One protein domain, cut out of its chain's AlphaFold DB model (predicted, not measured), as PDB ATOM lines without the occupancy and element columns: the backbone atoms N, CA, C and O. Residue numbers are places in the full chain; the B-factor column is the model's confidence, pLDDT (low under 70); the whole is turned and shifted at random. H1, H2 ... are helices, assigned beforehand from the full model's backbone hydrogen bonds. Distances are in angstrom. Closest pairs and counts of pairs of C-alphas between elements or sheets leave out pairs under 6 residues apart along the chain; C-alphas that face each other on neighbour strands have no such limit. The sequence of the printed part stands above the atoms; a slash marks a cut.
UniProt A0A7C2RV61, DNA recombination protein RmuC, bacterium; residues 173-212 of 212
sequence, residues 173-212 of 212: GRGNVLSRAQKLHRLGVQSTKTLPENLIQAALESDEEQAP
ATOM      1  N   GLY A 173     199.962 218.714 204.391       83.19
ATOM      2  CA  GLY A 173     200.700 218.966 203.158       83.19
ATOM      3  C   GLY A 173     201.696 217.882 202.749       83.19
ATOM      4  O   GLY A 173     201.855 216.860 203.427       83.19
ATOM      5  N   ARG A 174     202.342 218.095 201.590       81.25
ATOM      6  CA  ARG A 174     203.044 217.015 200.880       81.25
ATOM      7  C   ARG A 174     204.228 216.435 201.657       81.25
ATOM      8  O   ARG A 174     205.230 217.105 201.919       81.25
ATOM      9  N   GLY A 175     204.156 215.140 201.946       81.06
ATOM     10  CA  GLY A 175     205.145 214.402 202.714       81.06
ATOM     11  C   GLY A 175     205.233 214.858 204.170       81.06
ATOM     12  O   GLY A 175     206.352 214.948 204.684       81.06
ATOM     13  N   ASN A 176     204.101 215.150 204.811       90.94
ATOM     14  CA  ASN A 176     204.027 215.405 206.248       90.94
ATOM     15  C   ASN A 176     204.507 214.199 207.085       90.94
ATOM     16  O   ASN A 176     204.670 213.075 206.599       90.94
ATOM     17  N   VAL A 177     204.820 214.440 208.361       90.88
ATOM     18  CA  VAL A 177     205.448 213.421 209.221       90.88
ATOM     19  C   VAL A 177     204.508 212.240 209.480       90.88
ATOM     20  O   VAL A 177     204.969 211.097 209.451       90.88
ATOM     21  N   LEU A 178     203.211 212.488 209.690       91.12
ATOM     22  CA  LEU A 178     202.220 211.434 209.923       91.12
ATOM     23  C   LEU A 178     202.039 210.535 208.696       91.12
ATOM     24  O   LEU A 178     202.066 209.312 208.843       91.12
ATOM     25  N   SER A 179     201.943 211.097 207.487       87.50
ATOM     26  CA  SER A 179     201.806 210.315 206.254       87.50
ATOM     27  C   SER A 179     203.039 209.439 206.002       87.50
ATOM     28  O   SER A 179     202.916 208.247 205.700       87.50
ATOM     29  N   ARG A 180     204.249 209.976 206.229       87.94
ATOM     30  CA  ARG A 180     205.509 209.214 206.140       87.94
ATOM     31  C   ARG A 180     205.596 208.105 207.182       87.94
ATOM     32  O   ARG A 180     205.978 206.985 206.837       87.94
ATOM     33  N   ALA A 181     205.247 208.397 208.434       88.06
ATOM     34  CA  ALA A 181     205.234 207.411 209.510       88.06
ATOM     35  C   ALA A 181     204.237 206.282 209.208       88.06
ATOM     36  O   ALA A 181     204.583 205.107 209.335       88.06
ATOM     37  N   GLN A 182     203.045 206.620 208.707       86.31
ATOM     38  CA  GLN A 182     202.039 205.636 208.313       86.31
ATOM     39  C   GLN A 182     202.492 204.792 207.117       86.31
ATOM     40  O   GLN A 182     202.280 203.579 207.096       86.31
ATOM     41  N   LYS A 183     203.167 205.393 206.130       86.31
ATOM     42  CA  LYS A 183     203.759 204.663 204.999       86.31
ATOM     43  C   LYS A 183     204.827 203.668 205.465       86.31
ATOM     44  O   LYS A 183     204.829 202.534 205.001       86.31
ATOM     45  N   LEU A 184     205.686 204.056 206.407       86.31
ATOM     46  CA  LEU A 184     206.668 203.160 207.034       86.31
ATOM     47  C   LEU A 184     206.001 202.024 207.818       86.31
ATOM     48  O   LEU A 184     206.416 200.873 207.698       86.31
ATOM     49  N   HIS A 185     204.936 202.317 208.565       83.88
ATOM     50  CA  HIS A 185     204.161 201.293 209.264       83.88
ATOM     51  C   HIS A 185     203.538 200.284 208.282       83.88
ATOM     52  O   HIS A 185     203.604 199.078 208.510       83.88
ATOM     53  N   ARG A 186     203.006 200.749 207.138       83.25
ATOM     54  CA  ARG A 186     202.514 199.876 206.048       83.25
ATOM     55  C   ARG A 186     203.618 199.015 205.418       83.25
ATOM     56  O   ARG A 186     203.319 197.939 204.917       83.25
ATOM     57  N   LEU A 187     204.877 199.459 205.462       87.44
ATOM     58  CA  LEU A 187     206.046 198.709 204.981       87.44
ATOM     59  C   LEU A 187     206.589 197.689 206.004       87.44
ATOM     60  O   LEU A 187     207.599 197.043 205.733       87.44
ATOM     61  N   GLY A 188     205.926 197.512 207.153       81.69
ATOM     62  CA  GLY A 188     206.220 196.434 208.103       81.69
ATOM     63  C   GLY A 188     207.046 196.837 209.327       81.69
ATOM     64  O   GLY A 188     207.558 195.960 210.023       81.69
ATOM     65  N   VAL A 189     207.180 198.137 209.624       85.38
ATOM     66  CA  VAL A 189     207.793 198.589 210.885       85.38
ATOM     67  C   VAL A 189     206.944 198.123 212.071       85.38
ATOM     68  O   VAL A 189     205.754 198.418 212.154       85.38
ATOM     69  N   GLN A 190     207.572 197.413 213.008       75.31
ATOM     70  CA  GLN A 190     206.924 196.937 214.229       75.31
ATOM     71  C   GLN A 190     206.770 198.097 215.220       75.31
ATOM     72  O   GLN A 190     207.767 198.678 215.652       75.31
ATOM     73  N   SER A 191     205.533 198.433 215.597       76.94
ATOM     74  CA  SER A 191     205.240 199.426 216.636       76.94
ATOM     75  C   SER A 191     204.266 198.866 217.674       76.94
ATOM     76  O   SER A 191     203.360 198.102 217.347       76.94
ATOM     77  N   THR A 192     204.464 199.227 218.942       74.25
ATOM     78  CA  THR A 192     203.612 198.806 220.071       74.25
ATOM     79  C   THR A 192     202.511 199.810 220.411       74.25
ATOM     80  O   THR A 192     201.633 199.491 221.208       74.25
ATOM     81  N   LYS A 193     202.543 201.021 219.840       78.19
ATOM     82  CA  LYS A 193     201.548 202.079 220.068       78.19
ATOM     83  C   LYS A 193     201.061 202.635 218.736       78.19
ATOM     84  O   LYS A 193     201.876 202.982 217.887       78.19
ATOM     85  N   THR A 194     199.748 202.769 218.596       76.06
ATOM     86  CA  THR A 194     199.091 203.352 217.424       76.06
ATOM     87  C   THR A 194     198.837 204.845 217.602       76.06
ATOM     88  O   THR A 194     198.565 205.332 218.701       76.06
ATOM     89  N   LEU A 195     198.954 205.582 216.498       80.19
ATOM     90  CA  LEU A 195     198.597 206.997 216.425       80.19
ATOM     91  C   LEU A 195     197.069 207.153 216.279       80.19
ATOM     92  O   LEU A 195     196.421 206.235 215.774       80.19
ATOM     93  N   PRO A 196     196.484 208.293 216.692       84.69
ATOM     94  CA  PRO A 196     195.049 208.537 216.548       84.69
ATOM     95  C   PRO A 196     194.597 208.483 215.079       84.69
ATOM     96  O   PRO A 196     195.153 209.184 214.231       84.69
ATOM     97  N   GLU A 197     193.581 207.668 214.781       82.19
ATOM     98  CA  GLU A 197     193.122 207.404 213.404       82.19
ATOM     99  C   GLU A 197     192.625 208.665 212.689       82.19
ATOM    100  O   GLU A 197     192.943 208.876 211.520       82.19
ATOM    101  N   ASN A 198     191.930 209.548 213.408       85.88
ATOM    102  CA  ASN A 198     191.426 210.812 212.872       85.88
ATOM    103  C   ASN A 198     192.548 211.731 212.359       85.88
ATOM    104  O   ASN A 198     192.385 212.391 211.336       85.88
ATOM    105  N   LEU A 199     193.696 211.761 213.044       82.88
ATOM    106  CA  LEU A 199     194.847 212.568 212.636       82.88
ATOM    107  C   LEU A 199     195.602 211.941 211.463       82.88
ATOM    108  O   LEU A 199     196.107 212.666 210.614       82.88
ATOM    109  N   ILE A 200     195.672 210.608 211.398       85.44
ATOM    110  CA  ILE A 200     196.284 209.903 210.265       85.44
ATOM    111  C   ILE A 200     195.466 210.127 208.994       85.44
ATOM    112  O   ILE A 200     196.041 210.411 207.946       85.44
ATOM    113  N   GLN A 201     194.144 209.982 209.081       84.19
ATOM    114  CA  GLN A 201     193.264 210.088 207.924       84.19
ATOM    115  C   GLN A 201     193.303 211.498 207.328       84.19
ATOM    116  O   GLN A 201     193.625 211.640 206.151       84.19
ATOM    117  N   ALA A 202     193.122 212.527 208.163       85.25
ATOM    118  CA  ALA A 202     193.242 213.920 207.734       85.25
ATOM    119  C   ALA A 202     194.623 214.221 207.119       85.25
ATOM    120  O   ALA A 202     194.734 214.955 206.137       85.25
ATOM    121  N   ALA A 203     195.689 213.624 207.663       86.62
ATOM    122  CA  ALA A 203     197.036 213.842 207.158       86.62
ATOM    123  C   ALA A 203     197.320 213.180 205.806       86.62
ATOM    124  O   ALA A 203     198.044 213.760 204.994       86.62
ATOM    125  N   LEU A 204     196.765 211.992 205.556       85.06
ATOM    126  CA  LEU A 204     196.857 211.303 204.267       85.06
ATOM    127  C   LEU A 204     196.052 212.031 203.187       85.06
ATOM    128  O   LEU A 204     196.589 212.269 202.110       85.06
ATOM    129  N   GLU A 205     194.819 212.439 203.501       86.56
ATOM    130  CA  GLU A 205     193.958 213.215 202.597       86.56
ATOM    131  C   GLU A 205     194.662 214.516 202.167       86.56
ATOM    132  O   GLU A 205     194.757 214.812 200.978       86.56
ATOM    133  N   SER A 206     195.286 215.228 203.116       86.88
ATOM    134  CA  SER A 206     196.045 216.452 202.813       86.88
ATOM    135  C   SER A 206     197.312 216.236 201.962       86.88
ATOM    136  O   SER A 206     197.759 217.160 201.282       86.88
ATOM    137  N   ASP A 207     197.930 215.049 202.028       85.75
ATOM    138  CA  ASP A 207     199.128 214.688 201.250       85.75
ATOM    139  C   ASP A 207     198.744 214.337 199.803       85.75
ATOM    140  O   ASP A 207     199.447 214.701 198.860       85.75
ATOM    141  N   GLU A 208     197.597 213.672 199.629       84.00
ATOM    142  CA  GLU A 208     197.045 213.279 198.329       84.00
ATOM    143  C   GLU A 208     196.469 214.469 197.548       84.00
ATOM    144  O   GLU A 208     196.760 214.600 196.361       84.00
ATOM    145  N   GLU A 209     195.737 215.386 198.194       83.00
ATOM    146  CA  GLU A 209     195.189 216.592 197.541       83.00
ATOM    147  C   GLU A 209     196.268 217.540 196.988       83.00
ATOM    148  O   GLU A 209     195.997 218.353 196.105       83.00
ATOM    149  N   GLN A 210     197.499 217.445 197.495       75.75
ATOM    150  CA  GLN A 210     198.637 218.268 197.073       75.75
ATOM    151  C   GLN A 210     199.627 217.507 196.175       75.75
ATOM    152  O   GLN A 210     200.749 217.977 195.943       75.75
ATOM    153  N   ALA A 211     199.239 216.328 195.678       71.06
ATOM    154  CA  ALA A 211     199.989 215.596 194.667       71.06
ATOM    155  C   ALA A 211     199.783 216.236 193.271       71.06
ATOM    156  O   ALA A 211     198.667 216.642 192.955       71.06
ATOM    157  N   PRO A 212     200.849 216.378 192.457       60.00
ATOM    158  CA  PRO A 212     200.771 216.982 191.124       60.00
ATOM    159  C   PRO A 212     200.004 216.131 190.105       60.00
ATOM    160  O   PRO A 212     199.997 214.886 190.251       60.00
TER     161      PRO A 212
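What this domain is: This is residues 173 to 212 of the 212 residues of the protein "DNA recombination protein RmuC" of bacterium (UniProt A0A7C2RV61). Two short helices, H1 and H2, meet as an L, the first part of H1 against the second half of H2, and the link of residues 187 to 196 loops across the L's open side. That loop and the tail after H2 lie at opposite ends of the longest axis. The printed part has 40 residues with two named helices, H1 then H2, and no named strand; its class is all helix. It is elongated, spanning 33 by 19 by 12 A, and only just compact, close to loose, with a radius of gyration of the C-alphas of 10.4 A.

How they stand to each other: Start at H2, residues 197 to 208, the longest helix. It touches H1, residues 177 to 186; look at their closest C-alphas, Ser 179 and Leu 204, 5.4 A apart. Their lines are about perpendicular, at 78 degrees. In H1 and H2 every O i to N i+4 pair is within hydrogen-bond range.

Where its parts are: Find C-alpha 197 at (193.122, 207.404, 213.404); from there H2 runs 16.6 A to C-alpha 208. H1 begins at C-alpha 177, (205.448, 213.421, 209.221), and covers 14.2 A.

The domain as a whole: The C-alphas farthest apart, Thr 192 and Pro 212, are 34.3 A apart. The printed part has no cut, and the link from H1 to H2 is short. Only residue 212, the chain's last, has pLDDT under 70.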